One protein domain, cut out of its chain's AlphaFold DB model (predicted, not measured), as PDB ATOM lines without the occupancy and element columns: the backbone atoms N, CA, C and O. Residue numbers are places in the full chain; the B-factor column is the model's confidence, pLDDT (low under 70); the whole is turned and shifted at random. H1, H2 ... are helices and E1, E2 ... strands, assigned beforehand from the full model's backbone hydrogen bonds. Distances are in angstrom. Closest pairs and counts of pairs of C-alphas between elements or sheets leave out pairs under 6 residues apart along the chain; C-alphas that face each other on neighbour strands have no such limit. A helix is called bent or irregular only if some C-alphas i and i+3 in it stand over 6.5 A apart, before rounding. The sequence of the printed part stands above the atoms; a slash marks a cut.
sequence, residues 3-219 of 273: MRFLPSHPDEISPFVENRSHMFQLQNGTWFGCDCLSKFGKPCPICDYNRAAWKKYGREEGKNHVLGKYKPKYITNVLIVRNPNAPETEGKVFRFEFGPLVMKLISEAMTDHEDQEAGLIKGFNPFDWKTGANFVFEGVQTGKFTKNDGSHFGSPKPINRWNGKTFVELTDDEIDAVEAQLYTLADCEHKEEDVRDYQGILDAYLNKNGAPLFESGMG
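AT A GLANCE: This is residues 3 to 219 of the 273 residues of an uncharacterized protein of Methanobrevibacter sp (UniProt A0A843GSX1). Two lobes sit at the ends of a long, twisted ribbon made by the paired strands E2 and E4. One lobe holds E3 with H1, H2 and H5; the other holds E1, E5, E8, H3, H4 and the hairpin of E11 and E12, while the small hairpins E6-E7 and E9-E10 lie away from the branched, antiparallel sheet E1 E2 E3 E4 E5 E8. The printed part has 217 residues with twelve named strands and five named helices, in the order E1 E2 E3 H1 H2 E4 E5 H3 E6 E7 E8 E9 E10 E11 E12 H4 H5, a mixed class. It is loose, with a radius of gyration of the C-alphas of 21.4 A, and only just elongated, spanning 65 by 43 by 34 A.

HOW THE PARTS SIT: In the strongly twisted branched sheet, E1, residues 3 to 5, and E2, residues 16 to 25, lie on one side of E4, residues 71 to 82, and E5, residues 93 to 98, on the other side. Within hydrogen-bond range are N 4 and O 79 at 2.8 A, N 19 and O 73 at 2.8 A, and, in the hairpin E4 and E5, N 76 and O 96 at 3.2 A. E3, residues 31 to 35, forms a hairpin with E2, with N 24 and O 32 at 3.0 A. E8, residues 134 to 136, is antiparallel to E1, with N 3 and O 135 at 2.9 A. H5, residues 198 to 209, lies over E3; their closest C-alphas, of Cys 34 and Ile 201, are 6.9 A apart. H2, residues 45 to 65, only just touches H5, with 3 pairs of C-alphas within 8 A, the closest those of Pro 45 and Tyr 198 at 6.3 A. H1, residues 37 to 40, only grazes the sheet. H3, residues 100 to 110, is on the sheet but over none of its strands; its closest C-alphas to E4, of Pro 100 and Pro 72, are 6.4 A apart. H4, residues 172 to 179, only grazes the sheet with residues 178 to 179. The hairpin of E11, residues 160 to 162, and E12, residues 167 to 169, has N 161 and O 168 at 2.9 A; the C-alphas of Arg 161 and Val 81 are 5.0 A apart. The hairpins of E6, residues 113 to 115, with E7, residues 119 to 121, and of E9, residues 140 to 142, with E10, residues 145 to 147, have N 115 and O 119 at 2.8 A and N 140 and O 147 at 2.8 A. Every O i to N i+4 pair is within hydrogen-bond range in H3, H4 and H5, against 11 of 17 in H2; H1 is too short for one.

IN THESE COORDINATES: E1 begins at C-alpha 3 (144.675, -26.074, 139.659). E2 is 29.1 A long, E4 28.8 A, H5 16.4 A and H2 14.5 A. E4 bends by 74 degrees at residue 79. H2 is irregular, with C-alphas 56 and 59 9.4 A apart. H5 ends at C-alpha 209 (186.369, -19.269, 140.694).

THE WHOLE: The C-alphas of Lys 165 and Ser 216, the two farthest apart, are 66.8 A apart. The printed part has no cut. The links E7 to E8, E10 to E11 and H4 to H5 are long. The mean pLDDT of the printed part is 90.5, and residues 141 to 146 and 216 to 219 are under 70.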
ATOM      1  N   MET A   3     144.195 -24.829 140.251       96.88
ATOM      2  CA  MET A   3     144.675 -26.074 139.659       96.88
ATOM      3  C   MET A   3     144.363 -27.257 140.570       96.88
ATOM      4  O   MET A   3     143.982 -27.078 141.723       96.88
ATOM      5  N   ARG A   4     144.491 -28.469 140.048       97.69
ATOM      6  CA  ARG A   4     144.312 -29.715 140.787       97.69
ATOM      7  C   ARG A   4     145.552 -30.566 140.570       97.69
ATOM      8  O   ARG A   4     145.899 -30.819 139.422       97.69
ATOM      9  N   PHE A   5     146.214 -30.959 141.653       98.00
ATOM     10  CA  PHE A   5     147.295 -31.937 141.590       98.00
ATOM     11  C   PHE A   5     146.727 -33.292 141.174       98.00
ATOM     12  O   PHE A   5     145.626 -33.648 141.599       98.00
ATOM     13  N   LEU A   6     147.443 -33.994 140.302       97.75
ATOM     14  CA  LEU A   6     147.007 -35.261 139.724       97.75
ATOM     15  C   LEU A   6     147.861 -36.419 140.250       97.75
ATOM     16  O   LEU A   6     149.023 -36.187 140.588       97.75
ATOM     17  N   PRO A   7     147.328 -37.650 140.305       96.62
ATOM     18  CA  PRO A   7     148.107 -38.822 140.686       96.62
ATOM     19  C   PRO A   7     149.320 -39.077 139.791       96.62
ATOM     20  O   PRO A   7     149.515 -38.444 138.748       96.62
ATOM     21  N   SER A   8     150.117 -40.058 140.212       95.25
ATOM     22  CA  SER A   8     151.211 -40.611 139.423       95.25
ATOM     23  C   SER A   8     150.716 -41.075 138.055       95.25
ATOM     24  O   SER A   8     149.603 -41.586 137.922       95.25
ATOM     25  N   HIS A   9     151.565 -40.915 137.041       94.44
ATOM     26  CA  HIS A   9     151.358 -41.585 135.763       94.44
ATOM     27  C   HIS A   9     151.291 -43.111 135.993       94.44
ATOM     28  O   HIS A   9     152.022 -43.593 136.857       94.44
ATOM     29  N   PRO A  10     150.493 -43.894 135.237       91.19
ATOM     30  CA  PRO A  10     150.368 -45.345 135.450       91.19
ATOM     31  C   PRO A  10     151.694 -46.126 135.449       91.19
ATOM     32  O   PRO A  10     151.819 -47.148 136.117       91.19
ATOM     33  N   ASP A  11     152.691 -45.622 134.718       92.31
ATOM     34  CA  ASP A  11     154.039 -46.203 134.628       92.31
ATOM     35  C   ASP A  11     155.026 -45.682 135.700       92.31
ATOM     36  O   ASP A  11     156.196 -46.067 135.707       92.31
ATOM     37  N   GLU A  12     154.593 -44.791 136.598       92.00
ATOM     38  CA  GLU A  12     155.431 -44.145 137.615       92.00
ATOM     39  C   GLU A  12     154.867 -44.357 139.026       92.00
ATOM     40  O   GLU A  12     153.664 -44.416 139.252       92.00
ATOM     41  N   ILE A  13     155.756 -44.450 140.017       89.06
ATOM     42  CA  ILE A  13     155.353 -44.690 141.412       89.06
ATOM     43  C   ILE A  13     154.963 -43.374 142.099       89.06
ATOM     44  O   ILE A  13     153.987 -43.312 142.845       89.06
ATOM     45  N   SER A  14     155.714 -42.302 141.840       92.31
ATOM     46  CA  SER A  14     155.566 -41.020 142.535       92.31
ATOM     47  C   SER A  14     154.780 -39.998 141.702       92.31
ATOM     48  O   SER A  14     155.047 -39.869 140.507       92.31
ATOM     49  N   PRO A  15     153.886 -39.196 142.315       94.88
ATOM     50  CA  PRO A  15     153.140 -38.153 141.609       94.88
ATOM     51  C   PRO A  15     153.981 -36.898 141.335       94.88
ATOM     52  O   PRO A  15     153.523 -35.957 140.680       94.88
ATOM     53  N   PHE A  16     155.211 -36.845 141.849       95.81
ATOM     54  CA  PHE A  16     156.154 -35.766 141.590       95.81
ATOM     55  C   PHE A  16     157.603 -36.262 141.566       95.81
ATOM     56  O   PHE A  16     157.942 -37.286 142.161       95.81
ATOM     57  N   VAL A  17     158.474 -35.473 140.941       95.88
ATOM     58  CA  VAL A  17     159.935 -35.647 140.970       95.88
ATOM     59  C   VAL A  17     160.595 -34.467 141.675       95.88
ATOM     60  O   VAL A  17     160.101 -33.340 141.599       95.88
ATOM     61  N   GLU A  18     161.713 -34.709 142.361       95.38
ATOM     62  CA  GLU A  18     162.506 -33.674 143.031       95.38
ATOM     63  C   GLU A  18     163.856 -33.481 142.329       95.38
ATOM     64  O   GLU A  18     164.647 -34.409 142.192       95.38
ATOM     65  N   ASN A  19     164.181 -32.242 141.965       95.44
ATOM     66  CA  ASN A  19     165.499 -31.848 141.476       95.44
ATOM     67  C   ASN A  19     166.156 -30.883 142.470       95.44
ATOM     68  O   ASN A  19     165.603 -29.833 142.804       95.44
ATOM     69  N   ARG A  20     167.366 -31.212 142.937       94.81
ATOM     70  CA  ARG A  20     168.139 -30.385 143.878       94.81
ATOM     71  C   ARG A  20     169.321 -29.757 143.152       94.81
ATOM     72  O   ARG A  20     170.189 -30.477 142.671       94.81
ATOM     73  N   SER A  21     169.405 -28.428 143.135       94.88
ATOM     74  CA  SER A  21     170.536 -27.714 142.522       94.88
ATOM     75  C   SER A  21     171.085 -26.609 143.420       94.88
ATOM     76  O   SER A  21     170.349 -25.940 144.147       94.88
ATOM     77  N   HIS A  22     172.399 -26.416 143.380       94.94
ATOM     78  CA  HIS A  22     173.091 -25.267 143.946       94.94
ATOM     79  C   HIS A  22     173.150 -24.145 142.911       94.94
ATOM     80  O   HIS A  22     173.441 -24.390 141.742       94.94
ATOM     81  N   MET A  23     172.916 -22.909 143.351       94.44
ATOM     82  CA  MET A  23     173.088 -21.716 142.526       94.44
ATOM     83  C   MET A  23     173.471 -20.534 143.414       94.44
ATOM     84  O   MET A  23     172.696 -20.140 144.290       94.44
ATOM     85  N   PHE A  24     174.657 -19.971 143.202       93.50
ATOM     86  CA  PHE A  24     175.160 -18.827 143.965       93.50
ATOM     87  C   PHE A  24     176.165 -18.006 143.157       93.50
ATOM     88  O   PHE A  24     176.724 -18.466 142.161       93.50
ATOM     89  N   GLN A  25     176.377 -16.768 143.592       92.69
ATOM     90  CA  GLN A  25     177.356 -15.869 142.997       92.69
ATOM     91  C   GLN A  25     178.718 -16.071 143.672       92.69
ATOM     92  O   GLN A  25     178.809 -16.107 144.899       92.69
ATOM     93  N   LEU A  26     179.766 -16.228 142.869       90.25
ATOM     94  CA  LEU A  26     181.156 -16.290 143.311       90.25
ATOM     95  C   LEU A  26     181.675 -14.888 143.657       90.25
ATOM     96  O   LEU A  26     181.102 -13.879 143.240       90.25
ATOM     97  N   GLN A  27     182.797 -14.813 144.377       86.50
ATOM     98  CA  GLN A  27     183.407 -13.536 144.785       86.50
ATOM     99  C   GLN A  27     183.787 -12.648 143.592       86.50
ATOM    100  O   GLN A  27     183.699 -11.427 143.671       86.50
ATOM    101  N   ASN A  28     184.141 -13.259 142.459       86.56
ATOM    102  CA  ASN A  28     184.430 -12.561 141.204       86.56
ATOM    103  C   ASN A  28     183.170 -12.057 140.461       86.56
ATOM    104  O   ASN A  28     183.277 -11.541 139.351       86.56
ATOM    105  N   GLY A  29     181.975 -12.229 141.036       88.75
ATOM    106  CA  GLY A  29     180.699 -11.789 140.474       88.75
ATOM    107  C   GLY A  29     180.058 -12.758 139.474       88.75
ATOM    108  O   GLY A  29     178.916 -12.525 139.071       88.75
ATOM    109  N   THR A  30     180.730 -13.847 139.089       90.50
ATOM    110  CA  THR A  30     180.163 -14.858 138.182       90.50
ATOM    111  C   THR A  30     179.216 -15.811 138.914       90.50
ATOM    112  O   THR A  30     179.352 -16.048 140.111       90.50
ATOM    113  N   TRP A  31     178.233 -16.368 138.205       93.62
ATOM    114  CA  TRP A  31     177.332 -17.372 138.774       93.62
ATOM    115  C   TRP A  31     177.912 -18.778 138.631       93.62
ATOM    116  O   TRP A  31     178.364 -19.182 137.551       93.62
ATOM    117  N   PHE A  32     177.846 -19.531 139.723       94.62
ATOM    118  CA  PHE A  32     178.141 -20.952 139.762       94.62
ATOM    119  C   PHE A  32     176.870 -21.733 140.083       94.62
ATOM    120  O   PHE A  32     176.130 -21.380 141.003       94.62
ATOM    121  N   GLY A  33     176.643 -22.814 139.338       95.00
ATOM    122  CA  GLY A  33     175.549 -23.732 139.604       95.00
ATOM    123  C   GLY A  33     175.888 -25.169 139.233       95.00
ATOM    124  O   GLY A  33     176.627 -25.428 138.279       95.00
ATOM    125  N   CYS A  34     175.365 -26.105 140.014       94.88
ATOM    126  CA  CYS A  34     175.516 -27.539 139.805       94.88
ATOM    127  C   CYS A  34     174.365 -28.296 140.463       94.88
ATOM    128  O   CYS A  34     173.743 -27.793 141.400       94.88
ATOM    129  N   ASP A  35     174.118 -29.518 140.017       96.38
ATOM    130  CA  ASP A  35     173.220 -30.426 140.717       96.38
ATOM    131  C   ASP A  35     173.801 -30.846 142.065       96.38
ATOM    132  O   ASP A  35     175.019 -30.883 142.274       96.38
ATOM    133  N   CYS A  36     172.913 -31.109 143.016       95.94
ATOM    134  CA  CYS A  36     173.292 -31.589 144.328       95.94
ATOM    135  C   CYS A  36     173.326 -33.116 144.321       95.94
ATOM    136  O   CYS A  36     172.283 -33.771 144.316       95.94
ATOM    137  N   LEU A  37     174.531 -33.681 144.415       95.25
ATOM    138  CA  LEU A  37     174.743 -35.131 144.455       95.25
ATOM    139  C   LEU A  37     174.067 -35.825 145.646       95.25
ATOM    140  O   LEU A  37     173.824 -37.029 145.595       95.25
ATOM    141  N   SER A  38     173.691 -35.072 146.687       93.00
ATOM    142  CA  SER A  38     172.974 -35.636 147.832       93.00
ATOM    143  C   SER A  38     171.601 -36.190 147.457       93.00
ATOM    144  O   SER A  38     171.089 -37.019 148.197       93.00
ATOM    145  N   LYS A  39     170.998 -35.738 146.343       91.75
ATOM    146  CA  LYS A  39     169.760 -36.324 145.810       91.75
ATOM    147  C   LYS A  39     169.926 -37.831 145.568       91.75
ATOM    148  O   LYS A  39     169.029 -38.598 145.869       91.75
ATOM    149  N   PHE A  40     171.096 -38.244 145.083       92.94
ATOM    150  CA  PHE A  40     171.419 -39.635 144.756       92.94
ATOM    151  C   PHE A  40     172.115 -40.370 145.918       92.94
ATOM    152  O   PHE A  40     172.797 -41.367 145.708       92.94
ATOM    153  N   GLY A  41     172.058 -39.833 147.144       92.50
ATOM    154  CA  GLY A  41     172.775 -40.395 148.298       92.50
ATOM    155  C   GLY A  41     174.307 -40.272 148.224       92.50
ATOM    156  O   GLY A  41     175.019 -40.842 149.052       92.50
ATOM    157  N   LYS A  42     174.839 -39.513 147.257       93.38
ATOM    158  CA  LYS A  42     176.280 -39.323 147.054       93.38
ATOM    159  C   LYS A  42     176.807 -38.092 147.801       93.38
ATOM    160  O   LYS A  42     176.066 -37.129 148.029       93.38
ATOM    161  N   PRO A  43     178.098 -38.076 148.186       93.12
ATOM    162  CA  PRO A  43     178.714 -36.879 148.748       93.12
ATOM    163  C   PRO A  43     178.666 -35.739 147.723       93.12
ATOM    164  O   PRO A  43     178.895 -35.953 146.537       93.12
ATOM    165  N   CYS A  44     178.372 -34.524 148.182       94.94
ATOM    166  CA  CYS A  44     178.320 -33.326 147.343       94.94
ATOM    167  C   CYS A  44     179.371 -32.330 147.850       94.94
ATOM    168  O   CYS A  44     179.301 -31.953 149.022       94.94
ATOM    169  N   PRO A  45     180.303 -31.851 147.004       94.88
ATOM    170  CA  PRO A  45     181.410 -31.012 147.464       94.88
ATOM    171  C   PRO A  45     180.932 -29.673 148.039       94.88
ATOM    172  O   PRO A  45     181.503 -29.186 149.011       94.88
ATOM    173  N   ILE A  46     179.842 -29.103 147.511       94.50
ATOM    174  CA  ILE A  46     179.259 -27.856 148.035       94.50
ATOM    175  C   ILE A  46     178.603 -28.083 149.404       94.50
ATOM    176  O   ILE A  46     178.782 -27.282 150.322       94.50
ATOM    177  N   CYS A  47     177.864 -29.184 149.575       94.06
ATOM    178  CA  CYS A  47     177.263 -29.541 150.864       94.06
ATOM    179  C   CYS A  47     178.325 -29.850 151.923       94.06
ATOM    180  O   CYS A  47     178.194 -29.411 153.065       94.06
ATOM    181  N   ASP A  48     179.374 -30.575 151.539       93.44
ATOM    182  CA  ASP A  48     180.511 -30.907 152.392       93.44
ATOM    183  C   ASP A  48     181.236 -29.646 152.867       93.44
ATOM    184  O   ASP A  48     181.468 -29.478 154.066       93.44
ATOM    185  N   TYR A  49     181.527 -28.733 151.936       92.62
ATOM    186  CA  TYR A  49     182.111 -27.432 152.242       92.62
ATOM    187  C   TYR A  49     181.232 -26.648 153.228       92.62
ATOM    188  O   TYR A  49     181.715 -26.197 154.269       92.62
ATOM    189  N   ASN A  50     179.922 -26.560 152.970       92.56
ATOM    190  CA  ASN A  50     178.996 -25.851 153.852       92.56
ATOM    191  C   ASN A  50     178.935 -26.472 155.252       92.56
ATOM    192  O   ASN A  50     178.955 -25.750 156.247       92.56
ATOM    193  N   ARG A  51     178.894 -27.806 155.353       90.81
ATOM    194  CA  ARG A  51     178.907 -28.519 156.638       90.81
ATOM    195  C   ARG A  51     180.192 -28.236 157.416       90.81
ATOM    196  O   ARG A  51     180.133 -28.010 158.623       90.81
ATOM    197  N   ALA A  52     181.338 -28.225 156.737       89.75
ATOM    198  CA  ALA A  52     182.623 -27.920 157.354       89.75
ATOM    199  C   ALA A  52     182.693 -26.460 157.838       89.75
ATOM    200  O   ALA A  52     183.141 -26.214 158.959       89.75
ATOM    201  N   ALA A  53     182.183 -25.508 157.050       88.88
ATOM    202  CA  ALA A  53     182.096 -24.101 157.438       88.88
ATOM    203  C   ALA A  53     181.205 -23.900 158.675       88.88
ATOM    204  O   ALA A  53     181.633 -23.260 159.635       88.88
ATOM    205  N   TRP A  54     180.017 -24.515 158.719       88.44
ATOM    206  CA  TRP A  54     179.151 -24.466 159.904       88.44
ATOM    207  C   TRP A  54     179.815 -25.054 161.147       88.44
ATOM    208  O   TRP A  54     179.748 -24.456 162.219       88.44
ATOM    209  N   LYS A  55     180.486 -26.203 161.004       89.31
ATOM    210  CA  LYS A  55     181.194 -26.860 162.111       89.31
ATOM    211  C   LYS A  55     182.345 -26.004 162.647       89.31
ATOM    212  O   LYS A  55     182.624 -26.048 163.839       89.31
ATOM    213  N   LYS A  56     183.025 -25.262 161.772       87.25
ATOM    214  CA  LYS A  56     184.200 -24.468 162.130       87.25
ATOM    215  C   LYS A  56     183.851 -23.117 162.755       87.25
ATOM    216  O   LYS A  56     184.465 -22.749 163.748       87.25
ATOM    217  N   TYR A  57     182.907 -22.391 162.163       86.25
ATOM    218  CA  TYR A  57     182.617 -20.993 162.506       86.25
ATOM    219  C   TYR A  57     181.331 -20.827 163.339       86.25
ATOM    220  O   TYR A  57     181.004 -19.733 163.785       86.25
ATOM    221  N   GLY A  58     180.564 -21.899 163.555       86.75
ATOM    222  CA  GLY A  58     179.276 -21.818 164.242       86.75
ATOM    223  C   GLY A  58     178.195 -21.103 163.420       86.75
ATOM    224  O   GLY A  58     178.380 -20.763 162.250       86.75
ATOM    225  N   ARG A  59     177.012 -20.905 164.019       83.88
ATOM    226  CA  ARG A  59     175.798 -20.454 163.306       83.88
ATOM    227  C   ARG A  59     175.817 -18.978 162.898       83.88
ATOM    228  O   ARG A  59     175.197 -18.623 161.896       83.88
ATOM    229  N   GLU A  60     176.467 -18.115 163.672       85.88
ATOM    230  CA  GLU A  60     176.485 -16.674 163.394       85.88
ATOM    231  C   GLU A  60     177.515 -16.325 162.321       85.88
ATOM    232  O   GLU A  60     177.158 -15.757 161.290       85.88
ATOM    233  N   GLU A  61     178.769 -16.738 162.514       87.19
ATOM    234  CA  GLU A  61     179.863 -16.444 161.586       87.19
ATOM    235  C   GLU A  61     179.821 -17.352 160.346       87.19
ATOM    236  O   GLU A  61     180.072 -16.892 159.231       87.19
ATOM    237  N   GLY A  62     179.385 -18.610 160.486       84.19
ATOM    238  CA  GLY A  62     179.287 -19.559 159.372       84.19
ATOM    239  C   GLY A  62     178.416 -19.074 158.209       84.19
ATOM    240  O   GLY A  62     178.722 -19.387 157.060       84.19
ATOM    241  N   LYS A  63     177.406 -18.226 158.466       85.69
ATOM    242  CA  LYS A  63     176.555 -17.609 157.425       85.69
ATOM    243  C   LYS A  63     177.363 -16.849 156.373       85.69
ATOM    244  O   LYS A  63     176.956 -16.820 155.217       85.69
ATOM    245  N   ASN A  64     178.492 -16.265 156.769       85.81
ATOM    246  CA  ASN A  64     179.358 -15.487 155.884       85.81
ATOM    247  C   ASN A  64     180.338 -16.362 155.090       85.81
ATOM    248  O   ASN A  64     180.918 -15.897 154.111       85.81
ATOM    249  N   HIS A  65     180.527 -17.619 155.503       86.38
ATOM    250  CA  HIS A  65     181.484 -18.546 154.898       86.38
ATOM    251  C   HIS A  65     180.831 -19.595 154.000       86.38
ATOM    252  O   HIS A  65     181.496 -20.124 153.108       86.38
ATOM    253  N   VAL A  66     179.557 -19.920 154.227       89.75
ATOM    254  CA  VAL A  66     178.842 -20.915 153.423       89.75
ATOM    255  C   VAL A  66     178.521 -20.415 152.021       89.75
ATOM    256  O   VAL A  66     178.178 -19.258 151.791       89.75
ATOM    257  N   LEU A  67     178.572 -21.342 151.072       91.44
ATOM    258  CA  LEU A  67     178.066 -21.157 149.723       91.44
ATOM    259  C   LEU A  67     176.553 -21.399 149.687       91.44
ATOM    260  O   LEU A  67     175.955 -21.929 150.629       91.44
ATOM    261  N   GLY A  68     175.916 -21.050 148.569       88.25
ATOM    262  CA  GLY A  68     174.472 -21.217 148.409       88.25
ATOM    263  C   GLY A  68     174.007 -22.652 148.678       88.25
ATOM    264  O   GLY A  68     174.423 -23.596 147.995       88.25
ATOM    265  N   LYS A  69     173.106 -22.812 149.659       90.38
ATOM    266  CA  LYS A  69     172.384 -24.068 149.908       90.38
ATOM    267  C   LYS A  69     171.654 -24.495 148.632       90.38
ATOM    268  O   LYS A  69     171.196 -23.645 147.863       90.38
ATOM    269  N   TYR A  70     171.543 -25.806 148.419       91.62
ATOM    270  CA  TYR A  70     170.721 -26.323 147.334       91.62
ATOM    271  C   TYR A  70     169.276 -25.829 147.482       91.62
ATOM    272  O   TYR A  70     168.771 -25.647 148.594       91.62
ATOM    273  N   LYS A  71     168.611 -25.611 146.351       92.94
ATOM    274  CA  LYS A  71     167.190 -25.277 146.286       92.94
ATOM    275  C   LYS A  71     166.466 -26.441 145.611       92.94
ATOM    276  O   LYS A  71     166.762 -26.702 144.443       92.94
ATOM    277  N   PRO A  72     165.585 -27.159 146.329       94.62
ATOM    278  CA  PRO A  72     164.780 -28.196 145.713       94.62
ATOM    279  C   PRO A  72     163.717 -27.556 144.818       94.62
ATOM    280  O   PRO A  72     163.146 -26.508 145.142       94.62
ATOM    281  N   LYS A  73     163.483 -28.192 143.679       95.44
ATOM    282  CA  LYS A  73     162.393 -27.916 142.755       95.44
ATOM    283  C   LYS A  73     161.631 -29.208 142.549       95.44
ATOM    284  O   LYS A  73     162.245 -30.249 142.332       95.44
ATOM    285  N   TYR A  74     160.317 -29.121 142.601       96.62
ATOM    286  CA  TYR A  74     159.425 -30.253 142.438       96.62
ATOM    287  C   TYR A  74     158.632 -30.078 141.159       96.62
ATOM    288  O   TYR A  74     158.248 -28.955 140.831       96.62
ATOM    289  N   ILE A  75     158.401 -31.167 140.437       97.44
ATOM    290  CA  ILE A  75     157.618 -31.162 139.202       97.44
ATOM    291  C   ILE A  75     156.537 -32.226 139.330       97.44
ATOM    292  O   ILE A  75     156.841 -33.346 139.723       97.44
ATOM    293  N   THR A  76     155.294 -31.875 139.012       97.69
ATOM    294  CA  THR A  76     154.125 -32.768 139.092       97.69
ATOM    295  C   THR A  76     153.147 -32.497 137.951       97.69
ATOM    296  O   THR A  76     153.207 -31.435 137.322       97.69
ATOM    297  N   ASN A  77     152.236 -33.433 137.697       97.75
ATOM    298  CA  ASN A  77     151.109 -33.225 136.797       97.75
ATOM    299  C   ASN A  77     149.986 -32.458 137.506       97.75
ATOM    300  O   ASN A  77     149.594 -32.778 138.629       97.75
ATOM    301  N   VAL A  78     149.438 -31.448 136.831       97.69
ATOM    302  CA  VAL A  78     148.283 -30.687 137.314       97.69
ATOM    303  C   VAL A  78     147.236 -30.520 136.222       97.69
ATOM    304  O   VAL A  78     147.568 -30.279 135.062       97.69
ATOM    305  N   LEU A  79     145.963 -30.575 136.604       97.88
ATOM    306  CA  LEU A  79     144.843 -30.122 135.784       97.88
ATOM    307  C   LEU A  79     144.566 -28.652 136.101       97.88
ATOM    308  O   LEU A  79     144.343 -28.283 137.257       97.88
ATOM    309  N   ILE A  80     144.528 -27.795 135.083       97.44
ATOM    310  CA  ILE A  80     144.131 -26.398 135.276       97.44
ATOM    311  C   ILE A  80     142.609 -26.328 135.344       97.44
ATOM    312  O   ILE A  80     141.916 -26.453 134.339       97.44
ATOM    313  N   VAL A  81     142.078 -26.110 136.545       96.75
ATOM    314  CA  VAL A  81     140.630 -26.052 136.776       96.75
ATOM    315  C   VAL A  81     140.071 -24.703 136.336       96.75
ATOM    316  O   VAL A  81     139.014 -24.652 135.716       96.75
ATOM    317  N   ARG A  82     140.762 -23.607 136.676       95.69
ATOM    318  CA  ARG A  82     140.358 -22.243 136.317       95.69
ATOM    319  C   ARG A  82     141.566 -21.323 136.201       95.69
ATOM    320  O   ARG A  82     142.343 -21.176 137.147       95.69
ATOM    321  N   ASN A  83     141.670 -20.611 135.092       94.44
ATOM    322  CA  ASN A  83     142.728 -19.653 134.837       94.44
ATOM    323  C   ASN A  83     142.182 -18.414 134.113       94.44
ATOM    324  O   ASN A  83     142.234 -18.337 132.888       94.44
ATOM    325  N   PRO A  84     141.725 -17.393 134.861       91.94
ATOM    326  CA  PRO A  84     141.160 -16.183 134.265       91.94
ATOM    327  C   PRO A  84     142.126 -15.419 133.346       91.94
ATOM    328  O   PRO A  84     141.673 -14.698 132.464       91.94
ATOM    329  N   ASN A  85     143.440 -15.565 133.555       91.44
ATOM    330  CA  ASN A  85     144.467 -14.862 132.781       91.44
ATOM    331  C   ASN A  85     144.821 -15.576 131.468       91.44
ATOM    332  O   ASN A  85     145.375 -14.941 130.576       91.44
ATOM    333  N   ALA A  86     144.530 -16.876 131.363       92.56
ATOM    334  CA  ALA A  86     144.756 -17.692 130.171       92.56
ATOM    335  C   ALA A  86     143.683 -18.801 130.088       92.56
ATOM    336  O   ALA A  86     143.967 -19.965 130.407       92.56
ATOM    337  N   PRO A  87     142.429 -18.457 129.730       93.75
ATOM    338  CA  PRO A  87     141.298 -19.390 129.755       93.75
ATOM    339  C   PRO A  87     141.480 -20.618 128.852       93.75
ATOM    340  O   PRO A  87     140.920 -21.675 129.113       93.75
ATOM    341  N   GLU A  88     142.305 -20.522 127.811       94.00
ATOM    342  CA  GLU A  88     142.643 -21.620 126.901       94.00
ATOM    343  C   GLU A  88     143.422 -22.768 127.561       94.00
ATOM    344  O   GLU A  88     143.583 -23.835 126.955       94.00
ATOM    345  N   THR A  89     143.940 -22.543 128.773       94.94
ATOM    346  CA  THR A  89     144.608 -23.565 129.588       94.94
ATOM    347  C   THR A  89     143.626 -24.371 130.437       94.94
ATOM    348  O   THR A  89     143.978 -25.460 130.877       94.94
ATOM    349  N   GLU A  90     142.400 -23.880 130.643       95.19
ATOM    350  CA  GLU A  90     141.393 -24.546 131.472       95.19
ATOM    351  C   GLU A  90     141.011 -25.919 130.895       95.19
ATOM    352  O   GLU A  90     140.814 -26.081 129.691       95.19
ATOM    353  N   GLY A  91     140.922 -26.924 131.768       94.19
ATOM    354  CA  GLY A  91     140.605 -28.305 131.411       94.19
ATOM    355  C   GLY A  91     141.772 -29.111 130.831       94.19
ATOM    356  O   GLY A  91     141.561 -30.256 130.446       94.19
ATOM    357  N   LYS A  92     142.986 -28.550 130.762       95.81
ATOM    358  CA  LYS A  92     144.172 -29.242 130.237       95.81
ATOM    359  C   LYS A  92     145.153 -29.629 131.338       95.81
ATOM    360  O   LYS A  92     145.259 -28.948 132.365       95.81
ATOM    361  N   VAL A  93     145.893 -30.703 131.075       97.00
ATOM    362  CA  VAL A  93     146.975 -31.199 131.929       97.00
ATOM    363  C   VAL A  93     148.290 -30.515 131.563       97.00
ATOM    364  O   VAL A  93     148.628 -30.373 130.385       97.00
ATOM    365  N   PHE A  94     149.052 -30.114 132.578       96.94
ATOM    366  CA  PHE A  94     150.397 -29.561 132.432       96.94
ATOM    367  C   PHE A  94     151.339 -30.120 133.493       96.94
ATOM    368  O   PHE A  94     150.919 -30.511 134.580       96.94
ATOM    369  N   ARG A  95     152.639 -30.061 133.200       96.88
ATOM    370  CA  ARG A  95     153.691 -30.190 134.208       96.88
ATOM    371  C   ARG A  95     153.857 -28.857 134.931       96.88
ATOM    372  O   ARG A  95     154.030 -27.822 134.285       96.88
ATOM    373  N   PHE A  96     153.822 -28.880 136.255       95.75
ATOM    374  CA  PHE A  96     153.968 -27.700 137.098       95.75
ATOM    375  C   PHE A  96     155.227 -27.813 137.957       95.75
ATOM    376  O   PHE A  96     155.337 -28.730 138.766       95.75
ATOM    377  N   GLU A  97     156.169 -26.881 137.769       95.19
ATOM    378  CA  GLU A  97     157.362 -26.749 138.612       95.19
ATOM    379  C   GLU A  97     157.072 -25.814 139.794       95.19
ATOM    380  O   GLU A  97     156.628 -24.678 139.607       95.19
ATOM    381  N   PHE A  98     157.370 -26.260 141.013       93.81
ATOM    382  CA  PHE A  98     157.190 -25.478 142.232       93.81
ATOM    383  C   PHE A  98     158.333 -25.671 143.233       93.81
ATOM    384  O   PHE A  98     159.143 -26.591 143.146       93.81
ATOM    385  N   GLY A  99     158.430 -24.741 144.181       92.69
ATOM    386  CA  GLY A  99     159.462 -24.737 145.218       92.69
ATOM    387  C   GLY A  99     159.007 -25.361 146.545       92.69
ATOM    388  O   GLY A  99     157.861 -25.787 146.680       92.69
ATOM    389  N   PRO A 100     159.872 -25.330 147.573       91.50
ATOM    390  CA  PRO A 100     159.618 -25.973 148.865       91.50
ATOM    391  C   PRO A 100     158.392 -25.439 149.613       91.50
ATOM    392  O   PRO A 100     157.816 -26.172 150.402       91.50
ATOM    393  N   LEU A 101     157.959 -24.198 149.365       91.12
ATOM    394  CA  LEU A 101     156.772 -23.645 150.027       91.12
ATOM    395  C   LEU A 101     155.490 -24.394 149.635       91.12
ATOM    396  O   LEU A 101     154.687 -24.727 150.494       91.12
ATOM    397  N   VAL A 102     155.312 -24.690 148.345       93.56
ATOM    398  CA  VAL A 102     154.141 -25.450 147.881       93.56
ATOM    399  C   VAL A 102     154.263 -26.915 148.293       93.56
ATOM    400  O   VAL A 102     153.260 -27.517 148.651       93.56
ATOM    401  N   MET A 103     155.483 -27.468 148.328       94.94
ATOM    402  CA  MET A 103     155.687 -28.814 148.870       94.94
ATOM    403  C   MET A 103     155.309 -28.892 150.352       94.94
ATOM    404  O   MET A 103     154.603 -29.812 150.738       94.94
ATOM    405  N   LYS A 104     155.675 -27.888 151.159       93.94
ATOM    406  CA  LYS A 104     155.252 -27.792 152.563       93.94
ATOM    407  C   LYS A 104     153.724 -27.810 152.691       93.94
ATOM    408  O   LYS A 104     153.213 -28.595 153.474       93.94
ATOM    409  N   LEU A 105     153.002 -27.044 151.867       94.00
ATOM    410  CA  LEU A 105     151.531 -27.065 151.855       94.00
ATOM    411  C   LEU A 105     150.957 -28.441 151.476       94.00
ATOM    412  O   LEU A 105     149.925 -28.839 152.006       94.00
ATOM    413  N   ILE A 106     151.596 -29.166 150.549       95.06
ATOM    414  CA  ILE A 106     151.200 -30.538 150.188       95.06
ATOM    415  C   ILE A 106     151.411 -31.476 151.382       95.06
ATOM    416  O   ILE A 106     150.500 -32.219 151.737       95.06
ATOM    417  N   SER A 107     152.578 -31.420 152.027       93.75
ATOM    418  CA  SER A 107     152.894 -32.235 153.204       93.75
ATOM    419  C   SER A 107     151.964 -31.939 154.385       93.75
ATOM    420  O   SER A 107     151.489 -32.867 155.036       93.75
ATOM    421  N   GLU A 108     151.651 -30.663 154.627       92.69
ATOM    422  CA  GLU A 108     150.692 -30.224 155.647       92.69
ATOM    423  C   GLU A 108     149.279 -30.728 155.343       92.69
ATOM    424  O   GLU A 108     148.612 -31.236 156.236       92.69
ATOM    425  N   ALA A 109     148.835 -30.672 154.083       92.56
ATOM    426  CA  ALA A 109     147.528 -31.195 153.689       92.56
ATOM    427  C   ALA A 109     147.406 -32.713 153.906       92.56
ATOM    428  O   ALA A 109     146.323 -33.195 154.228       92.56
ATOM    429  N   MET A 110     148.506 -33.457 153.758       91.94
ATOM    430  CA  MET A 110     148.553 -34.909 153.980       91.94
ATOM    431  C   MET A 110     148.690 -35.302 155.454       91.94
ATOM    432  O   MET A 110     148.532 -36.478 155.779       91.94
ATOM    433  N   THR A 111     148.991 -34.350 156.336       90.88
ATOM    434  CA  THR A 111     149.235 -34.609 157.754       90.88
ATOM    435  C   THR A 111     148.017 -34.208 158.580       90.88
ATOM    436  O   THR A 111     147.458 -33.122 158.419       90.88
ATOM    437  N   ASP A 112     147.598 -35.094 159.481       89.06
ATOM    438  CA  ASP A 112     146.550 -34.788 160.452       89.06
ATOM    439  C   ASP A 112     147.002 -33.634 161.358       89.06
ATOM    440  O   ASP A 112     148.138 -33.621 161.838       89.06
ATOM    441  N   HIS A 113     146.114 -32.679 161.622       84.00
ATOM    442  CA  HIS A 113     146.395 -31.578 162.541       84.00
ATOM    443  C   HIS A 113     145.205 -31.302 163.454       84.00
ATOM    444  O   HIS A 113     144.046 -31.521 163.098       84.00
ATOM    445  N   GLU A 114     145.500 -30.829 164.661       81.62
ATOM    446  CA  GLU A 114     144.487 -30.384 165.609       81.62
ATOM    447  C   GLU A 114     144.201 -28.901 165.390       81.62
ATOM    448  O   GLU A 114     145.090 -28.056 165.501       81.62
ATOM    449  N   ASP A 115     142.946 -28.589 165.095       80.12
ATOM    450  CA  ASP A 115     142.427 -27.232 165.103       80.12
ATOM    451  C   ASP A 115     141.693 -26.966 166.424       80.12
ATOM    452  O   ASP A 115     140.966 -27.812 166.951       80.12
ATOM    453  N   GLN A 116     141.885 -25.770 166.978       76.62
ATOM    454  CA  GLN A 116     141.352 -25.409 168.291       76.62
ATOM    455  C   GLN A 116     139.814 -25.294 168.302       76.62
ATOM    456  O   GLN A 116     139.201 -25.418 169.364       76.62
ATOM    457  N   GLU A 117     139.190 -25.066 167.145       75.38
ATOM    458  CA  GLU A 117     137.743 -24.926 166.981       75.38
ATOM    459  C   GLU A 117     137.109 -26.185 166.366       75.38
ATOM    460  O   GLU A 117     136.065 -26.645 166.831       75.38
ATOM    461  N   ALA A 118     137.744 -26.768 165.348       74.81
ATOM    462  CA  ALA A 118     137.229 -27.916 164.600       74.81
ATOM    463  C   ALA A 118     137.700 -29.285 165.133       74.81
ATOM    464  O   ALA A 118     137.177 -30.318 164.705       74.81
ATOM    465  N   GLY A 119     138.638 -29.319 166.083       82.81
ATOM    466  CA  GLY A 119     139.215 -30.553 166.616       82.81
ATOM    467  C   GLY A 119     140.189 -31.212 165.637       82.81
ATOM    468  O   GLY A 119     140.890 -30.535 164.893       82.81
ATOM    469  N   LEU A 120     140.262 -32.546 165.637       84.06
ATOM    470  CA  LEU A 120     141.157 -33.287 164.744       84.06
ATOM    471  C   LEU A 120     140.685 -33.186 163.286       84.06
ATOM    472  O   LEU A 120     139.695 -33.816 162.897       84.06
ATOM    473  N   ILE A 121     141.431 -32.447 162.469       81.19
ATOM    474  CA  ILE A 121     141.252 -32.394 161.021       81.19
ATOM    475  C   ILE A 121     142.126 -33.484 160.407       81.19
ATOM    476  O   ILE A 121     143.354 -33.450 160.495       81.19
ATOM    477  N   LYS A 122     141.476 -34.466 159.773       86.12
ATOM    478  CA  LYS A 122     142.181 -35.504 159.021       86.12
ATOM    479  C   LYS A 122     142.827 -34.901 157.782       86.12
ATOM    480  O   LYS A 122     142.158 -34.200 157.017       86.12
ATOM    481  N   GLY A 123     144.093 -35.230 157.574       89.75
ATOM    482  CA  GLY A 123     144.786 -34.975 156.330       89.75
ATOM    483  C   GLY A 123     144.081 -35.668 155.165       89.75
ATOM    484  O   GLY A 123     143.340 -36.645 155.319       89.75
ATOM    485  N   PHE A 124     144.304 -35.146 153.972       92.88
ATOM    486  CA  PHE A 124     143.812 -35.712 152.727       92.88
ATOM    487  C   PHE A 124     144.959 -35.782 151.727       92.88
ATOM    488  O   PHE A 124     145.877 -34.969 151.764       92.88
ATOM    489  N   ASN A 125     144.905 -36.742 150.808       94.94
ATOM    490  CA  ASN A 125     145.885 -36.827 149.733       94.94
ATOM    491  C   ASN A 125     145.512 -35.835 148.614       94.94
ATOM    492  O   ASN A 125     144.526 -36.081 147.914       94.94
ATOM    493  N   PRO A 126     146.270 -34.743 148.377       95.69
ATOM    494  CA  PRO A 126     145.917 -33.746 147.368       95.69
ATOM    495  C   PRO A 126     145.912 -34.293 145.941       95.69
ATOM    496  O   PRO A 126     145.242 -33.718 145.081       95.69
ATOM    497  N   PHE A 127     146.640 -35.385 145.707       96.69
ATOM    498  CA  PHE A 127     146.747 -36.040 144.412       96.69
ATOM    499  C   PHE A 127     145.549 -36.949 144.109       96.69
ATOM    500  O   PHE A 127     145.364 -37.312 142.959       96.69
ATOM    501  N   ASP A 128     144.706 -37.301 145.086       95.69
ATOM    502  CA  ASP A 128     143.615 -38.258 144.875       95.69
ATOM    503  C   ASP A 128     142.460 -37.689 144.023       95.69
ATOM    504  O   ASP A 128     142.012 -36.543 144.201       95.69
ATOM    505  N   TRP A 129     141.918 -38.519 143.125       94.88
ATOM    506  CA  TRP A 129     140.821 -38.150 142.226       94.88
ATOM    507  C   TRP A 129     139.527 -37.797 142.971       94.88
ATOM    508  O   TRP A 129     138.817 -36.875 142.568       94.88
ATOM    509  N   LYS A 130     139.206 -38.505 144.060       93.94
ATOM    510  CA  LYS A 130     137.901 -38.428 144.745       93.94
ATOM    511  C   LYS A 130     137.946 -37.568 146.005       93.94
ATOM    512  O   LYS A 130     136.985 -36.873 146.318       93.94
ATOM    513  N   THR A 131     139.063 -37.613 146.718       94.00
ATOM    514  CA  THR A 131     139.240 -37.056 148.064       94.00
ATOM    515  C   THR A 131     140.333 -35.994 148.151       94.00
ATOM    516  O   THR A 131     140.519 -35.409 149.213       94.00
ATOM    517  N   GLY A 132     141.019 -35.679 147.048       94.94
ATOM    518  CA  GLY A 132     141.958 -34.557 147.000       94.94
ATOM    519  C   GLY A 132     141.276 -33.187 147.047       94.94
ATOM    520  O   GLY A 132     140.062 -33.071 147.234       94.94
ATOM    521  N   ALA A 133     142.034 -32.120 146.800       96.75
ATOM    522  CA  ALA A 133     141.499 -30.758 146.787       96.75
ATOM    523  C   ALA A 133     142.066 -29.911 145.647       96.75
ATOM    524  O   ALA A 133     143.171 -30.127 145.152       96.75
ATOM    525  N   ASN A 134     141.296 -28.902 145.237       97.50
ATOM    526  CA  ASN A 134     141.808 -27.886 144.323       97.50
ATOM    527  C   ASN A 134     142.768 -26.967 145.082       97.50
ATOM    528  O   ASN A 134     142.503 -26.584 146.221       97.50
ATOM    529  N   PHE A 135     143.836 -26.567 144.413       97.25
ATOM    530  CA  PHE A 135     144.845 -25.654 144.909       97.25
ATOM    531  C   PHE A 135     144.674 -24.280 144.267       97.25
ATOM    532  O   PHE A 135     144.660 -24.140 143.037       97.25
ATOM    533  N   VAL A 136     144.531 -23.254 145.101       95.44
ATOM    534  CA  VAL A 136     144.523 -21.862 144.661       95.44
ATOM    535  C   VAL A 136     145.959 -21.370 144.698       95.44
ATOM    536  O   VAL A 136     146.565 -21.252 145.756       95.44
ATOM    537  N   PHE A 137     146.505 -21.090 143.522       92.50
ATOM    538  CA  PHE A 137     147.839 -20.536 143.373       92.50
ATOM    539  C   PHE A 137     147.781 -19.024 143.207       92.50
ATOM    540  O   PHE A 137     147.239 -18.512 142.213       92.50
ATOM    541  N   GLU A 138     148.386 -18.334 144.167       87.56
ATOM    542  CA  GLU A 138     148.486 -16.880 144.233       87.56
ATOM    543  C   GLU A 138     149.955 -16.463 144.203       87.56
ATOM    544  O   GLU A 138     150.559 -16.130 145.220       87.56
ATOM    545  N   GLY A 139     150.549 -16.514 143.012       79.75
ATOM    546  CA  GLY A 139     151.895 -16.002 142.796       79.75
ATOM    547  C   GLY A 139     151.893 -14.491 142.590       79.75
ATOM    548  O   GLY A 139     151.443 -14.006 141.553       79.75
ATOM    549  N   VAL A 140     152.436 -13.749 143.554       72.56
ATOM    550  CA  VAL A 140     152.695 -12.310 143.449       72.56
ATOM    551  C   VAL A 140     154.179 -12.099 143.172       72.56
ATOM    552  O   VAL A 140     155.042 -12.326 144.025       72.56
ATOM    553  N   GLN A 141     154.504 -11.632 141.968       67.81
ATOM    554  CA  GLN A 141     155.874 -11.253 141.640       67.81
ATOM    555  C   GLN A 141     156.214  -9.913 142.306       67.81
ATOM    556  O   GLN A 141     155.675  -8.872 141.944       67.81
ATOM    557  N   THR A 142     157.115  -9.937 143.290       58.66
ATOM    558  CA  THR A 142     157.599  -8.738 143.987       58.66
ATOM    559  C   THR A 142     159.084  -8.545 143.682       58.66
ATOM    560  O   THR A 142     159.956  -9.184 144.278       58.66
ATOM    561  N   GLY A 143     159.399  -7.667 142.728       67.12
ATOM    562  CA  GLY A 143     160.780  -7.418 142.304       67.12
ATOM    563  C   GLY A 143     161.430  -8.664 141.691       67.12
ATOM    564  O   GLY A 143     160.985  -9.147 140.656       67.12
ATOM    565  N   LYS A 144     162.497  -9.184 142.318       61.50
ATOM    566  CA  LYS A 144     163.247 -10.366 141.837       61.50
ATOM    567  C   LYS A 144     162.714 -11.711 142.350       61.50
ATOM    568  O   LYS A 144     163.255 -12.745 141.966       61.50
ATOM    569  N   PHE A 145     161.701 -11.717 143.218       57.03
ATOM    570  CA  PHE A 145     161.193 -12.934 143.854       57.03
ATOM    571  C   PHE A 145     159.688 -13.075 143.629       57.03
ATOM    572  O   PHE A 145     158.941 -12.102 143.730       57.03
ATOM    573  N   THR A 146     159.238 -14.294 143.355       65.12
ATOM    574  CA  THR A 146     157.812 -14.628 143.389       65.12
ATOM    575  C   THR A 146     157.465 -15.053 144.808       65.12
ATOM    576  O   THR A 146     158.056 -16.000 145.326       65.12
ATOM    577  N   LYS A 147     156.546 -14.328 145.445       74.25
ATOM    578  CA  LYS A 147     155.937 -14.736 146.711       74.25
ATOM    579  C   LYS A 147     154.658 -15.487 146.397       74.25
ATOM    580  O   LYS A 147     153.851 -14.990 145.620       74.25
ATOM    581  N   ASN A 148     154.479 -16.648 147.011       73.44
ATOM    582  CA  ASN A 148     153.284 -17.470 146.817       73.44
ATOM    583  C   ASN A 148     152.513 -17.641 148.134       73.44
ATOM    584  O   ASN A 148     151.775 -18.609 148.281       73.44
ATOM    585  N   ASP A 149     152.703 -16.719 149.081       72.88
ATOM    586  CA  ASP A 149     152.270 -16.840 150.480       72.88
ATOM    587  C   ASP A 149     150.737 -16.916 150.639       72.88
ATOM    588  O   ASP A 149     150.255 -17.409 151.648       72.88
ATOM    589  N   GLY A 150     149.968 -16.459 149.641       84.56
ATOM    590  CA  GLY A 150     148.502 -16.585 149.611       84.56
ATOM    591  C   GLY A 150     147.989 -17.917 149.050       84.56
ATOM    592  O   GLY A 150     146.780 -18.151 149.005       84.56
ATOM    593  N   SER A 151     148.883 -18.796 148.588       92.75
ATOM    594  CA  SER A 151     148.472 -20.066 147.988       92.75
ATOM    595  C   SER A 151     147.992 -21.041 149.058       92.75
ATOM    596  O   SER A 151     148.637 -21.192 150.091       92.75
ATOM    597  N   HIS A 152     146.876 -21.717 148.807       93.62
ATOM    598  CA  HIS A 152     146.248 -22.611 149.778       93.62
ATOM    599  C   HIS A 152     145.411 -23.691 149.085       93.62
ATOM    600  O   HIS A 152     144.995 -23.551 147.929       93.62
ATOM    601  N   PHE A 153     145.143 -24.775 149.808       95.38
ATOM    602  CA  PHE A 153     144.174 -25.781 149.391       95.38
ATOM    603  C   PHE A 153     142.753 -25.357 149.758       95.38
ATOM    604  O   PHE A 153     142.505 -24.800 150.824       95.38
ATOM    605  N   GLY A 154     141.807 -25.631 148.861       93.12
ATOM    606  CA  GLY A 154     140.389 -25.594 149.199       93.12
ATOM    607  C   GLY A 154     139.958 -26.846 149.968       93.12
ATOM    608  O   GLY A 154     140.758 -27.730 150.256       93.12
ATOM    609  N   SER A 155     138.662 -26.957 150.248       92.00
ATOM    610  CA  SER A 155     138.101 -28.146 150.901       92.00
ATOM    611  C   SER A 155     138.227 -29.409 150.022       92.00
ATOM    612  O   SER A 155     138.065 -29.291 148.795       92.00
ATOM    613  N   PRO A 156     138.444 -30.597 150.626       94.25
ATOM    614  CA  PRO A 156     138.458 -31.883 149.928       94.25
ATOM    615  C   PRO A 156     137.183 -32.126 149.123       94.25
ATOM    616  O   PRO A 156     136.077 -31.876 149.607       94.25
ATOM    617  N   LYS A 157     137.338 -32.582 147.880       95.12
ATOM    618  CA  LYS A 157     136.238 -32.884 146.956       95.12
ATOM    619  C   LYS A 157     136.715 -33.655 145.725       95.12
ATOM    620  O   LYS A 157     137.893 -33.527 145.351       95.12
ATOM    621  N   PRO A 158     135.794 -34.341 145.026       96.81
ATOM    622  CA  PRO A 158     136.093 -34.957 143.746       96.81
ATOM    623  C   PRO A 158     136.669 -33.959 142.744       96.81
ATOM    624  O   PRO A 158     136.385 -32.749 142.777       96.81
ATOM    625  N   ILE A 159     137.517 -34.478 141.860       96.31
ATOM    626  CA  ILE A 159     138.079 -33.714 140.760       96.31
ATOM    627  C   ILE A 159     136.953 -33.080 139.941       96.31
ATOM    628  O   ILE A 159     135.919 -33.679 139.654       96.31
ATOM    629  N   ASN A 160     137.145 -31.811 139.610       96.12
ATOM    630  CA  ASN A 160     136.150 -30.996 138.938       96.12
ATOM    631  C   ASN A 160     136.823 -30.067 137.931       96.12
ATOM    632  O   ASN A 160     138.021 -29.791 138.005       96.12
ATOM    633  N   ARG A 161     136.015 -29.549 137.009       93.69
ATOM    634  CA  ARG A 161     136.397 -28.533 136.029       93.69
ATOM    635  C   ARG A 161     135.471 -27.334 136.102       93.69
ATOM    636  O   ARG A 161     134.322 -27.437 136.535       93.69
ATOM    637  N   TRP A 162     135.959 -26.189 135.646       92.88
ATOM    638  CA  TRP A 162     135.125 -25.015 135.429       92.88
ATOM    639  C   TRP A 162     134.376 -25.139 134.094       92.88
ATOM    640  O   TRP A 162     134.990 -25.372 133.058       92.88
ATOM    641  N   ASN A 163     133.049 -24.983 134.094       90.38
ATOM    642  CA  ASN A 163     132.232 -25.018 132.866       90.38
ATOM    643  C   ASN A 163     131.865 -23.617 132.329       90.38
ATOM    644  O   ASN A 163     130.961 -23.482 131.505       90.38
ATOM    645  N   GLY A 164     132.500 -22.562 132.850       87.56
ATOM    646  CA  GLY A 164     132.153 -21.165 132.567       87.56
ATOM    647  C   GLY A 164     131.203 -20.526 133.587       87.56
ATOM    648  O   GLY A 164     131.100 -19.301 133.626       87.56
ATOM    649  N   LYS A 165     130.528 -21.320 134.429       89.00
ATOM    650  CA  LYS A 165     129.573 -20.830 135.440       89.00
ATOM    651  C   LYS A 165     129.781 -21.440 136.820       89.00
ATOM    652  O   LYS A 165     129.667 -20.733 137.818       89.00
ATOM    653  N   THR A 166     130.038 -22.740 136.879       91.69
ATOM    654  CA  THR A 166     130.173 -23.511 138.115       91.69
ATOM    655  C   THR A 166     131.283 -24.546 137.981       91.69
ATOM    656  O   THR A 166     131.707 -24.899 136.876       91.69
ATOM    657  N   PHE A 167     131.747 -25.052 139.123       92.94
ATOM    658  CA  PHE A 167     132.563 -26.260 139.161       92.94
ATOM    659  C   PHE A 167     131.651 -27.471 138.964       92.94
ATOM    660  O   PHE A 167     130.606 -27.557 139.609       92.94
ATOM    661  N   VAL A 168     132.026 -28.362 138.055       94.56
ATOM    662  CA  VAL A 168     131.310 -29.609 137.765       94.56
ATOM    663  C   VAL A 168     132.293 -30.756 137.925       94.56
ATOM    664  O   VAL A 168     133.407 -30.672 137.408       94.56
ATOM    665  N   GLU A 169     131.896 -31.774 138.680       96.00
ATOM    666  CA  GLU A 169     132.678 -32.999 138.865       96.00
ATOM    667  C   GLU A 169     132.878 -33.711 137.526       96.00
ATOM    668  O   GLU A 169     131.994 -33.671 136.667       96.00
ATOM    669  N   LEU A 170     134.053 -34.311 137.334       95.38
ATOM    670  CA  LEU A 170     134.320 -35.103 136.135       95.38
ATOM    671  C   LEU A 170     133.623 -36.459 136.253       95.38
ATOM    672  O   LEU A 170     133.572 -37.043 137.336       95.38
ATOM    673  N   THR A 171     133.107 -36.962 135.136       96.06
ATOM    674  CA  THR A 171     132.656 -38.359 135.048       96.06
ATOM    675  C   THR A 171     133.853 -39.305 134.997       96.06
ATOM    676  O   THR A 171     134.944 -38.880 134.625       96.06
ATOM    677  N   ASP A 172     133.651 -40.593 135.281       95.38
ATOM    678  CA  ASP A 172     134.723 -41.598 135.184       95.38
ATOM    679  C   ASP A 172     135.389 -41.584 133.789       95.38
ATOM    680  O   ASP A 172     136.604 -41.451 133.697       95.38
ATOM    681  N   ASP A 173     134.603 -41.517 132.704       96.38
ATOM    682  CA  ASP A 173     135.137 -41.387 131.333       96.38
ATOM    683  C   ASP A 173     135.993 -40.117 131.115       96.38
ATOM    684  O   ASP A 173     136.933 -40.106 130.317       96.38
ATOM    685  N   GLU A 174     135.663 -39.007 131.792       95.62
ATOM    686  CA  GLU A 174     136.445 -37.767 131.715       95.62
ATOM    687  C   GLU A 174     137.731 -37.884 132.548       95.62
ATOM    688  O   GLU A 174     138.749 -37.310 132.165       95.62
ATOM    689  N   ILE A 175     137.703 -38.624 133.664       96.00
ATOM    690  CA  ILE A 175     138.887 -38.923 134.481       96.00
ATOM    691  C   ILE A 175     139.860 -39.791 133.681       96.00
ATOM    692  O   ILE A 175     141.026 -39.417 133.577       96.00
ATOM    693  N   ASP A 176     139.383 -40.853 133.033       95.31
ATOM    694  CA  ASP A 176     140.204 -41.722 132.179       95.31
ATOM    695  C   ASP A 176     140.865 -40.921 131.042       95.31
ATOM    696  O   ASP A 176     142.044 -41.095 130.719       95.31
ATOM    697  N   ALA A 177     140.134 -39.964 130.458       95.62
ATOM    698  CA  ALA A 177     140.673 -39.075 129.434       95.62
ATOM    699  C   ALA A 177     141.750 -38.109 129.967       95.62
ATOM    700  O   ALA A 177     142.640 -37.713 129.209       95.62
ATOM    701  N   VAL A 178     141.673 -37.697 131.237       96.12
ATOM    702  CA  VAL A 178     142.710 -36.889 131.905       96.12
ATOM    703  C   VAL A 178     143.914 -37.757 132.269       96.12
ATOM    704  O   VAL A 178     145.044 -37.322 132.058       96.12
ATOM    705  N   GLU A 179     143.692 -38.976 132.761       95.56
ATOM    706  CA  GLU A 179     144.749 -39.936 133.092       95.56
ATOM    707  C   GLU A 179     145.602 -40.269 131.859       95.56
ATOM    708  O   GLU A 179     146.829 -40.205 131.915       95.56
ATOM    709  N   ALA A 180     144.967 -40.469 130.700       95.62
ATOM    710  CA  ALA A 180     145.650 -40.679 129.422       95.62
ATOM    711  C   ALA A 180     146.493 -39.476 128.937       95.62
ATOM    712  O   ALA A 180     147.258 -39.605 127.980       95.62
ATOM    713  N   GLN A 181     146.338 -38.298 129.551       95.75
ATOM    714  CA  GLN A 181     147.097 -37.079 129.244       95.75
ATOM    715  C   GLN A 181     148.191 -36.771 130.276       95.75
ATOM    716  O   GLN A 181     148.862 -35.741 130.151       95.75
ATOM    717  N   LEU A 182     148.363 -37.608 131.304       96.06
ATOM    718  CA  LEU A 182     149.437 -37.429 132.274       96.06
ATOM    719  C   LEU A 182     150.792 -37.503 131.565       96.06
ATOM    720  O   LEU A 182     151.030 -38.355 130.714       96.06
ATOM    721  N   TYR A 183     151.695 -36.590 131.913       95.62
ATOM    722  CA  TYR A 183     153.063 -36.647 131.417       95.62
ATOM    723  C   TYR A 183     153.872 -37.592 132.296       95.62
ATOM    724  O   TYR A 183     153.753 -37.541 133.522       95.62
ATOM    725  N   THR A 184     154.765 -38.363 131.686       95.50
ATOM    726  CA  THR A 184     155.879 -38.972 132.410       95.50
ATOM    727  C   THR A 184     156.776 -37.866 132.969       95.50
ATOM    728  O   THR A 184     157.127 -36.895 132.284       95.50
ATOM    729  N   LEU A 185     157.116 -37.969 134.249       95.12
ATOM    730  CA  LEU A 185     157.980 -37.025 134.947       95.12
ATOM    731  C   LEU A 185     159.451 -37.448 134.898       95.12
ATOM    732  O   LEU A 185     160.320 -36.597 135.106       95.12
ATOM    733  N   ALA A 186     159.739 -38.704 134.542       91.94
ATOM    734  CA  ALA A 186     161.095 -39.228 134.373       91.94
ATOM    735  C   ALA A 186     161.969 -38.400 133.407       91.94
ATOM    736  O   ALA A 186     163.178 -38.294 133.602       91.94
ATOM    737  N   ASP A 187     161.370 -37.766 132.392       89.06
ATOM    738  CA  ASP A 187     162.087 -36.913 131.430       89.06
ATOM    739  C   ASP A 187     162.476 -35.542 132.006       89.06
ATOM    740  O   ASP A 187     163.359 -34.861 131.487       89.06
ATOM    741  N   CYS A 188     161.795 -35.111 133.068       91.69
ATOM    742  CA  CYS A 188     162.109 -33.882 133.791       91.69
ATOM    743  C   CYS A 188     163.068 -34.127 134.959       91.69
ATOM    744  O   CYS A 188     163.616 -33.178 135.526       91.69
ATOM    745  N   GLU A 189     163.216 -35.380 135.378       93.44
ATOM    746  CA  GLU A 189     164.049 -35.740 136.502       93.44
ATOM    747  C   GLU A 189     165.527 -35.729 136.104       93.44
ATOM    748  O   GLU A 189     165.939 -36.358 135.134       93.44
ATOM    749  N   HIS A 190     166.354 -35.033 136.883       93.12
ATOM    750  CA  HIS A 190     167.798 -35.112 136.697       93.12
ATOM    751  C   HIS A 190     168.275 -36.499 137.126       93.12
ATOM    752  O   HIS A 190     168.083 -36.880 138.290       93.12
ATOM    753  N   LYS A 191     168.902 -37.218 136.190       93.50
ATOM    754  CA  LYS A 191     169.454 -38.561 136.384       93.50
ATOM    755  C   LYS A 191     170.904 -38.488 136.833       93.50
ATOM    756  O   LYS A 191     171.622 -37.541 136.521       93.50
ATOM    757  N   GLU A 192     171.339 -39.508 137.562       92.94
ATOM    758  CA  GLU A 192     172.695 -39.557 138.111       92.94
ATOM    759  C   GLU A 192     173.776 -39.524 137.014       92.94
ATOM    760  O   GLU A 192     174.809 -38.884 137.180       92.94
ATOM    761  N   GLU A 193     173.519 -40.178 135.883       92.31
ATOM    762  CA  GLU A 193     174.423 -40.243 134.727       92.31
ATOM    763  C   GLU A 193     174.605 -38.910 133.986       92.31
ATOM    764  O   GLU A 193     175.636 -38.701 133.348       92.31
ATOM    765  N   ASP A 194     173.643 -37.993 134.114       91.56
ATOM    766  CA  ASP A 194     173.648 -36.703 133.418       91.56
ATOM    767  C   ASP A 194     174.284 -35.579 134.253       91.56
ATOM    768  O   ASP A 194     174.610 -34.504 133.733       91.56
ATOM    769  N   VAL A 195     174.466 -35.799 135.560       93.62
ATOM    770  CA  VAL A 195     175.035 -34.797 136.465       93.62
ATOM    771  C   VAL A 195     176.549 -34.947 136.597       93.62
ATOM    772  O   VAL A 195     177.118 -36.032 136.513       93.62
ATOM    773  N   ARG A 196     177.236 -33.827 136.849       94.94
ATOM    774  CA  ARG A 196     178.678 -33.847 137.141       94.94
ATOM    775  C   ARG A 196     178.942 -34.633 138.421       94.94
ATOM    776  O   ARG A 196     178.307 -34.370 139.439       94.94
ATOM    777  N   ASP A 197     179.936 -35.512 138.386       95.50
ATOM    778  CA  ASP A 197     180.428 -36.199 139.573       95.50
ATOM    779  C   ASP A 197     181.165 -35.242 140.533       95.50
ATOM    780  O   ASP A 197     181.301 -34.036 140.297       95.50
ATOM    781  N   TYR A 198     181.633 -35.777 141.664       94.81
ATOM    782  CA  TYR A 198     182.276 -34.975 142.708       94.81
ATOM    783  C   TYR A 198     183.465 -34.169 142.167       94.81
ATOM    784  O   TYR A 198     183.578 -32.973 142.451       94.81
ATOM    785  N   GLN A 199     184.329 -34.808 141.370       94.12
ATOM    786  CA  GLN A 199     185.514 -34.168 140.808       94.12
ATOM    787  C   GLN A 199     185.135 -33.155 139.725       94.12
ATOM    788  O   GLN A 199     185.625 -32.032 139.747       94.12
ATOM    789  N   GLY A 200     184.184 -33.483 138.853       95.69
ATOM    790  CA  GLY A 200     183.683 -32.579 137.826       95.69
ATOM    791  C   GLY A 200     183.054 -31.310 138.405       95.69
ATOM    792  O   GLY A 200     183.191 -30.233 137.820       95.69
ATOM    793  N   ILE A 201     182.399 -31.384 139.571       95.25
ATOM    794  CA  ILE A 201     181.914 -30.186 140.277       95.25
ATOM    795  C   ILE A 201     183.087 -29.350 140.810       95.25
ATOM    796  O   ILE A 201     183.051 -28.124 140.679       95.25
ATOM    797  N   LEU A 202     184.123 -29.979 141.377       94.69
ATOM    798  CA  LEU A 202     185.325 -29.280 141.848       94.69
ATOM    799  C   LEU A 202     186.081 -28.598 140.706       94.69
ATOM    800  O   LEU A 202     186.444 -27.432 140.838       94.69
ATOM    801  N   ASP A 203     186.263 -29.287 139.585       95.12
ATOM    802  CA  ASP A 203     186.955 -28.762 138.409       95.12
ATOM    803  C   ASP A 203     186.168 -27.606 137.787       95.12
ATOM    804  O   ASP A 203     186.728 -26.553 137.472       95.12
ATOM    805  N   ALA A 204     184.842 -27.748 137.677       94.50
ATOM    806  CA  ALA A 204     183.971 -26.674 137.214       94.50
ATOM    807  C   ALA A 204     184.015 -25.457 138.150       94.50
ATOM    808  O   ALA A 204     183.972 -24.316 137.676       94.50
ATOM    809  N   TYR A 205     184.086 -25.687 139.465       94.00
ATOM    810  CA  TYR A 205     184.216 -24.623 140.456       94.00
ATOM    811  C   TYR A 205     185.566 -23.925 140.320       94.00
ATOM    812  O   TYR A 205     185.592 -22.708 140.169       94.00
ATOM    813  N   LEU A 206     186.666 -24.679 140.290       92.75
ATOM    814  CA  LEU A 206     188.024 -24.160 140.124       92.75
ATOM    815  C   LEU A 206     188.144 -23.316 138.854       92.75
ATOM    816  O   LEU A 206     188.630 -22.190 138.909       92.75
ATOM    817  N   ASN A 207     187.636 -23.817 137.729       93.31
ATOM    818  CA  ASN A 207     187.684 -23.112 136.451       93.31
ATOM    819  C   ASN A 207     186.921 -21.773 136.482       93.31
ATOM    820  O   ASN A 207     187.335 -20.802 135.857       93.31
ATOM    821  N   LYS A 208     185.801 -21.700 137.215       92.69
ATOM    822  CA  LYS A 208     184.990 -20.473 137.322       92.69
ATOM    823  C   LYS A 208     185.467 -19.514 138.411       92.69
ATOM    824  O   LYS A 208     185.337 -18.304 138.248       92.69
ATOM    825  N   ASN A 209     185.968 -20.041 139.523       90.62
ATOM    826  CA  ASN A 209     186.369 -19.269 140.694       90.62
ATOM    827  C   ASN A 209     187.835 -18.817 140.625       90.62
ATOM    828  O   ASN A 209     188.183 -17.794 141.202       90.62
ATOM    829  N   GLY A 210     188.691 -19.559 139.914       88.06
ATOM    830  CA  GLY A 210     190.139 -19.334 139.858       88.06
ATOM    831  C   GLY A 210     190.908 -19.881 141.068       88.06
ATOM    832  O   GLY A 210     192.131 -19.807 141.082       88.06
ATOM    833  N   ALA A 211     190.205 -20.451 142.052       88.19
ATOM    834  CA  ALA A 211     190.760 -21.075 143.250       88.19
ATOM    835  C   ALA A 211     189.938 -22.324 143.635       88.19
ATOM    836  O   ALA A 211     188.716 -22.331 143.422       88.19
ATOM    837  N   PRO A 212     190.571 -23.385 144.173       88.88
ATOM    838  CA  PRO A 212     189.894 -24.609 144.579       88.88
ATOM    839  C   PRO A 212     188.926 -24.364 145.739       88.88
ATOM    840  O   PRO A 212     189.144 -23.519 146.601       88.88
ATOM    841  N   LEU A 213     187.861 -25.164 145.789       86.88
ATOM    842  CA  LEU A 213     186.810 -25.035 146.800       86.88
ATOM    843  C   LEU A 213     187.316 -25.240 148.242       86.88
ATOM    844  O   LEU A 213     186.860 -24.572 149.163       86.88
ATOM    845  N   PHE A 214     188.261 -26.162 148.433       83.75
ATOM    846  CA  PHE A 214     188.815 -26.540 149.741       83.75
ATOM    847  C   PHE A 214     190.232 -25.988 149.944       83.75
ATOM    848  O   PHE A 214     191.130 -26.685 150.413       83.75
ATOM    849  N   GLU A 215     190.468 -24.749 149.517       72.56
ATOM    850  CA  GLU A 215     191.774 -24.114 149.659       72.56
ATOM    851  C   GLU A 215     192.164 -23.954 151.141       72.56
ATOM    852  O   GLU A 215     191.355 -23.559 151.989       72.56
ATOM    853  N   SER A 216     193.439 -24.204 151.464       50.12
ATOM    854  CA  SER A 216     193.968 -24.116 152.835       50.12
ATOM    855  C   SER A 216     193.833 -22.722 153.469       50.12
ATOM    856  O   SER A 216     193.958 -22.601 154.686       50.12
ATOM    857  N   GLY A 217     193.528 -21.683 152.680       44.59
ATOM    858  CA  GLY A 217     193.317 -20.307 153.141       44.59
ATOM    859  C   GLY A 217     192.093 -20.117 154.042       44.59
ATOM    860  O   GLY A 217     192.126 -19.271 154.931       44.59
ATOM    861  N   MET A 218     191.051 -20.948 153.906       50.34
ATOM    862  CA  MET A 218     189.942 -20.976 154.873       50.34
ATOM    863  C   MET A 218     190.194 -21.943 156.031       50.34
ATOM    864  O   MET A 218     189.341 -22.092 156.900       50.34
ATOM    865  N   GLY A 219     191.348 -22.625 156.070       51.38
ATOM    866  CA  GLY A 219     191.707 -23.622 157.084       51.38
ATOM    867  C   GLY A 219     190.645 -24.709 157.286       51.38
ATOM    868  O   GLY A 219     190.507 -25.231 158.392       51.38
TER     869      GLY A 219